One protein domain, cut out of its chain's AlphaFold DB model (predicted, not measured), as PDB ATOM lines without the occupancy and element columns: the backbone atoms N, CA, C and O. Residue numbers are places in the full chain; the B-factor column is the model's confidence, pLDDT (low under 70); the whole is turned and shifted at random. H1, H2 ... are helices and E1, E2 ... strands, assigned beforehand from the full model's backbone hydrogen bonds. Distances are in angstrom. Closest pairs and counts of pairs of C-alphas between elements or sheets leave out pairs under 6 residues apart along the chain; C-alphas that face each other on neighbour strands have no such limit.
ATOM      1  N   VAL A  14     173.158 172.287 145.667       76.38
ATOM      2  CA  VAL A  14     172.121 173.179 145.150       76.38
ATOM      3  C   VAL A  14     170.758 172.575 145.426       76.38
ATOM      4  O   VAL A  14     170.609 171.354 145.436       76.38
ATOM      5  N   VAL A  15     169.773 173.441 145.622       74.31
ATOM      6  CA  VAL A  15     168.371 173.058 145.781       74.31
ATOM      7  C   VAL A  15     167.608 173.459 144.508       74.31
ATOM      8  O   VAL A  15     167.726 174.595 144.043       74.31
ATOM      9  N   TYR A  16     166.867 172.515 143.916       67.75
ATOM     10  CA  TYR A  16     165.984 172.712 142.747       67.75
ATOM     11  C   TYR A  16     164.528 172.881 143.221       67.75
ATOM     12  O   TYR A  16     164.142 172.250 144.195       67.75
ATOM     13  N   GLU A  17     163.719 173.783 142.655       54.62
ATOM     14  CA  GLU A  17     163.105 173.591 141.327       54.62
ATOM     15  C   GLU A  17     163.418 174.680 140.278       54.62
ATOM     16  O   GLU A  17     163.601 174.337 139.117       54.62
ATOM     17  N   ASP A  18     163.642 175.947 140.655       54.31
ATOM     18  CA  ASP A  18     163.806 177.034 139.659       54.31
ATOM     19  C   ASP A  18     165.095 177.855 139.780       54.31
ATOM     20  O   ASP A  18     165.528 178.495 138.818       54.31
ATOM     21  N   LYS A  19     165.756 177.839 140.942       59.22
ATOM     22  CA  LYS A  19     166.737 178.890 141.266       59.22
ATOM     23  C   LYS A  19     168.198 178.453 141.298       59.22
ATOM     24  O   LYS A  19     169.072 179.314 141.308       59.22
ATOM     25  N   MET A  20     168.486 177.145 141.241       72.38
ATOM     26  CA  MET A  20     169.857 176.611 141.362       72.38
ATOM     27  C   MET A  20     170.633 177.269 142.519       72.38
ATOM     28  O   MET A  20     171.813 177.607 142.383       72.38
ATOM     29  N   GLU A  21     169.951 177.517 143.637       78.75
ATOM     30  CA  GLU A  21     170.515 178.296 144.733       78.75
ATOM     31  C   GLU A  21     171.517 177.441 145.522       78.75
ATOM     32  O   GLU A  21     171.209 176.297 145.874       78.75
ATOM     33  N   PRO A  22     172.737 177.955 145.765       85.00
ATOM     34  CA  PRO A  22     173.765 177.228 146.490       85.00
ATOM     35  C   PRO A  22     173.496 177.275 148.001       85.00
ATOM     36  O   PRO A  22     173.387 178.351 148.590       85.00
ATOM     37  N   HIS A  23     173.462 176.110 148.650       86.56
ATOM     38  CA  HIS A  23     173.235 175.978 150.090       86.56
ATOM     39  C   HIS A  23     174.295 175.111 150.767       86.56
ATOM     40  O   HIS A  23     174.822 174.163 150.186       86.56
ATOM     41  N   CYS A  24     174.614 175.422 152.025       88.44
ATOM     42  CA  CYS A  24     175.301 174.468 152.893       88.44
ATOM     43  C   CYS A  24     174.318 173.383 153.346       88.44
ATOM     44  O   CYS A  24     173.101 173.589 153.310       88.44
ATOM     45  N   LYS A  25     174.848 172.255 153.826       85.19
ATOM     46  CA  LYS A  25     174.042 171.123 154.300       85.19
ATOM     47  C   LYS A  25     172.942 171.542 155.286       85.19
ATOM     48  O   LYS A  25     171.789 171.191 155.076       85.19
ATOM     49  N   ASP A  26     173.280 172.331 156.306       87.75
ATOM     50  CA  ASP A  26     172.330 172.743 157.353       87.75
ATOM     51  C   ASP A  26     171.146 173.535 156.774       87.75
ATOM     52  O   ASP A  26     169.987 173.232 157.049       87.75
ATOM     53  N   CYS A  27     171.431 174.527 155.923       85.12
ATOM     54  CA  CYS A  27     170.393 175.341 155.293       85.12
ATOM     55  C   CYS A  27     169.543 174.526 154.312       85.12
ATOM     56  O   CYS A  27     168.344 174.768 154.216       85.12
ATOM     57  N   ALA A  28     170.142 173.555 153.616       82.38
ATOM     58  CA  ALA A  28     169.402 172.654 152.741       82.38
ATOM     59  C   ALA A  28     168.441 171.751 153.533       82.38
ATOM     60  O   ALA A  28     167.306 171.572 153.109       82.38
ATOM     61  N   PHE A  29     168.840 171.230 154.698       82.00
ATOM     62  CA  PHE A  29     167.936 170.449 155.554       82.00
ATOM     63  C   PHE A  29     166.752 171.279 156.055       82.00
ATOM     64  O   PHE A  29     165.610 170.853 155.916       82.00
ATOM     65  N   ILE A  30     167.010 172.494 156.548       82.38
ATOM     66  CA  ILE A  30     165.948 173.400 157.015       82.38
ATOM     67  C   ILE A  30     164.963 173.714 155.879       82.38
ATOM     68  O   ILE A  30     163.748 173.701 156.081       82.38
ATOM     69  N   ALA A  31     165.471 173.976 154.673       76.31
ATOM     70  CA  ALA A  31     164.636 174.225 153.502       76.31
ATOM     71  C   ALA A  31     163.819 172.981 153.091       76.31
ATOM     72  O   ALA A  31     162.644 173.114 152.757       76.31
ATOM     73  N   ALA A  32     164.384 171.772 153.192       75.19
ATOM     74  CA  ALA A  32     163.651 170.534 152.908       75.19
ATOM     75  C   ALA A  32     162.449 170.345 153.840       75.19
ATOM     76  O   ALA A  32     161.373 169.950 153.398       75.19
ATOM     77  N   GLU A  33     162.629 170.648 155.126       73.31
ATOM     78  CA  GLU A  33     161.591 170.476 156.144       73.31
ATOM     79  C   GLU A  33     160.477 171.527 156.052       73.31
ATOM     80  O   GLU A  33     159.350 171.269 156.464       73.31
ATOM     81  N   THR A  34     160.773 172.711 155.509       67.94
ATOM     82  CA  THR A  34     159.848 173.857 155.523       67.94
ATOM     83  C   THR A  34     159.061 174.046 154.233       67.94
ATOM     84  O   THR A  34     157.928 174.521 154.289       67.94
ATOM     85  N   VAL A  35     159.626 173.700 153.072       62.66
ATOM     86  CA  VAL A  35     159.045 174.092 151.774       62.66
ATOM     87  C   VAL A  35     158.103 173.022 151.199       62.66
ATOM     88  O   VAL A  35     157.346 173.308 150.279       62.66
ATOM     89  N   GLY A  36     158.085 171.798 151.745       56.41
ATOM     90  CA  GLY A  36     157.154 170.734 151.323       56.41
ATOM     91  C   GLY A  36     157.281 170.292 149.853       56.41
ATOM     92  O   GLY A  36     156.457 169.515 149.378       56.41
ATOM     93  N   GLY A  37     158.295 170.784 149.133       56.75
ATOM     94  CA  GLY A  37     158.617 170.445 147.748       56.75
ATOM     95  C   GLY A  37     159.735 169.405 147.647       56.75
ATOM     96  O   GLY A  37     160.476 169.164 148.603       56.75
ATOM     97  N   VAL A  38     159.870 168.774 146.477       54.75
ATOM     98  CA  VAL A  38     160.904 167.760 146.220       54.75
ATOM     99  C   VAL A  38     162.270 168.436 146.137       54.75
ATOM    100  O   VAL A  38     162.684 168.923 145.089       54.75
ATOM    101  N   MET A  39     162.999 168.453 147.250       58.38
ATOM    102  CA  MET A  39     164.364 168.969 147.264       58.38
ATOM    103  C   MET A  39     165.332 167.900 146.767       58.38
ATOM    104  O   MET A  39     165.619 166.924 147.458       58.38
ATOM    105  N   VAL A  40     165.852 168.082 145.555       59.41
ATOM    106  CA  VAL A  40     166.853 167.172 144.990       59.41
ATOM    107  C   VAL A  40     168.243 167.605 145.445       59.41
ATOM    108  O   VAL A  40     168.725 168.673 145.071       59.41
ATOM    109  N   TYR A  41     168.907 166.755 146.230       64.81
ATOM    110  CA  TYR A  41     170.322 166.918 146.546       64.81
ATOM    111  C   TYR A  41     171.151 166.531 145.321       64.81
ATOM    112  O   TYR A  41     171.302 165.349 145.011       64.81
ATOM    113  N   VAL A  42     171.699 167.527 144.631       65.00
ATOM    114  CA  VAL A  42     172.630 167.292 143.526       65.00
ATOM    115  C   VAL A  42     174.039 167.630 144.017       65.00
ATOM    116  O   VAL A  42     174.290 168.787 144.370       65.00
ATOM    117  N   PRO A  43     174.968 166.658 144.073       63.59
ATOM    118  CA  PRO A  43     176.391 166.955 144.163       63.59
ATOM    119  C   PRO A  43     176.780 167.755 142.920       63.59
ATOM    120  O   PRO A  43     176.600 167.287 141.798       63.59
ATOM    121  N   VAL A  44     177.253 168.982 143.108       71.25
ATOM    122  CA  VAL A  44     177.448 169.926 142.004       71.25
ATOM    123  C   VAL A  44     178.920 170.043 141.657       71.25
ATOM    124  O   VAL A  44     179.740 170.389 142.510       71.25
ATOM    125  N   ASP A  45     179.240 169.847 140.379       80.38
ATOM    126  CA  ASP A  45     180.433 170.460 139.811       80.38
ATOM    127  C   ASP A  45     180.188 171.972 139.702       80.38
ATOM    128  O   ASP A  45     179.373 172.458 138.912       80.38
ATOM    129  N   TRP A  46     180.892 172.742 140.532       79.12
ATOM    130  CA  TRP A  46     180.715 174.190 140.614       79.12
ATOM    131  C   TRP A  46     181.064 174.922 139.318       79.12
ATOM    132  O   TRP A  46     180.562 176.020 139.090       79.12
ATOM    133  N   ARG A  47     181.902 174.331 138.462       81.12
ATOM    134  CA  ARG A  47     182.240 174.896 137.155       81.12
ATOM    135  C   ARG A  47     181.083 174.729 136.175       81.12
ATOM    136  O   ARG A  47     180.751 175.669 135.458       81.12
ATOM    137  N   GLU A  48     180.442 173.564 136.163       79.38
ATOM    138  CA  GLU A  48     179.239 173.340 135.353       79.38
ATOM    139  C   GLU A  48     178.070 174.198 135.836       79.38
ATOM    140  O   GLU A  48     177.354 174.783 135.022       79.38
ATOM    141  N   TRP A  49     177.918 174.354 137.155       78.88
ATOM    142  CA  TRP A  49     176.923 175.247 137.746       78.88
ATOM    143  C   TRP A  49     177.113 176.704 137.317       78.88
ATOM    144  O   TRP A  49     176.142 177.344 136.912       78.88
ATOM    145  N   GLU A  50     178.347 177.223 137.342       79.31
ATOM    146  CA  GLU A  50     178.657 178.576 136.854       79.31
ATOM    147  C   GLU A  50     178.278 178.736 135.376       79.31
ATOM    148  O   GLU A  50     177.593 179.700 135.020       79.31
ATOM    149  N   ASN A  51     178.650 177.767 134.533       80.50
ATOM    150  CA  ASN A  51     178.334 177.776 133.104       80.50
ATOM    151  C   ASN A  51     176.818 177.747 132.848       80.50
ATOM    152  O   ASN A  51     176.304 178.526 132.045       80.50
ATOM    153  N   ALA A  52     176.083 176.883 133.553       77.25
ATOM    154  CA  ALA A  52     174.633 176.764 133.429       77.25
ATOM    155  C   ALA A  52     173.905 178.024 133.923       77.25
ATOM    156  O   ALA A  52     172.954 178.485 133.287       77.25
ATOM    157  N   ARG A  53     174.374 178.627 135.024       75.12
ATOM    158  CA  ARG A  53     173.828 179.884 135.550       75.12
ATOM    159  C   ARG A  53     174.055 181.044 134.578       75.12
ATOM    160  O   ARG A  53     173.127 181.810 134.323       75.12
ATOM    161  N   ALA A  54     175.249 181.145 133.991       74.81
ATOM    162  CA  ALA A  54     175.560 182.145 132.970       74.81
ATOM    163  C   ALA A  54     174.701 181.965 131.704       74.81
ATOM    164  O   ALA A  54     174.156 182.936 131.183       74.81
ATOM    165  N   ALA A  55     174.496 180.722 131.257       71.81
ATOM    166  CA  ALA A  55     173.638 180.418 130.112       71.81
ATOM    167  C   ALA A  55     172.158 180.768 130.363       71.81
ATOM    168  O   ALA A  55     171.484 181.268 129.461       71.81
ATOM    169  N   LYS A  56     171.646 180.550 131.585       64.81
ATOM    170  CA  LYS A  56     170.291 180.981 131.980       64.81
ATOM    171  C   LYS A  56     170.163 182.507 132.042       64.81
ATOM    172  O   LYS A  56     169.152 183.039 131.595       64.81
ATOM    173  N   SER A  57     171.197 183.207 132.518       57.94
ATOM    174  CA  SER A  57     171.235 184.679 132.530       57.94
ATOM    175  C   SER A  57     171.143 185.286 131.127       57.94
ATOM    176  O   SER A  57     170.584 186.366 130.980       57.94
ATOM    177  N   TYR A  58     171.663 184.606 130.099       40.66
ATOM    178  CA  TYR A  58     171.645 185.096 128.714       40.66
ATOM    179  C   TYR A  58     170.283 184.927 128.018       40.66
ATOM    180  O   TYR A  58     169.974 185.655 127.085       40.66
ATOM    181  N   LYS A  59     169.439 183.988 128.469       42.69
ATOM    182  CA  LYS A  59     168.093 183.761 127.903       42.69
ATOM    183  C   LYS A  59     167.012 184.705 128.449       42.69
ATOM    184  O   LYS A  59     165.859 184.575 128.052       42.69
ATOM    185  N   SER A  60     167.373 185.611 129.357       40.88
ATOM    186  CA  SER A  60     166.449 186.564 129.993       40.88
ATOM    187  C   SER A  60     166.741 188.027 129.618       40.88
ATOM    188  O   SER A  60     166.264 188.922 130.313       40.88
TER     189      SER A  60
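What this domain is: This is residues 14 to 60 of the 61 residues of an uncharacterized protein of Paenibacillus alvei (UniProt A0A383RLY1). Two separate helices, H2 and H1, lie at the two ends of an elongated model, with the looped stretch 14 to 20 and the short strand E1 between them; residues 36 to 45 run past this middle to join the helices. Residues 54 to 60 stick out, of which 54 to 58 belong to H2. The printed part has 47 residues, in the order E1, H1, H2, and is mostly helix. It is only just loose, close to compact, with a radius of gyration of the C-alphas of 11.6 A and spans of 32 by 21 by 13 A.

Where its parts are: Find C-alpha 46 at (180.715, 174.190, 140.614); from there H2, residues 46 to 58, runs 18.5 A to C-alpha 58 at (171.645, 185.096, 128.714). H1, residues 25 to 35, runs 15.5 A from C-alpha 25 at (174.042, 171.123, 154.300). E1 is residues 21 to 23.

How they stand to each other: H2 is apart from H1 and from E1. E1 and H1 meet only through their tight link, Cys 24. E1 pairs with no named strand. In H1 and H2 every O i to N i+4 pair is within hydrogen-bond range.

The domain as a whole: The farthest C-alphas, of Glu 33 and Tyr 58, are 32.7 A apart. The printed part has no cut, and the H1 to H2 link is short. Look for pLDDT under 70 at residues 16 to 19, 34 to 43 and 56 to 60.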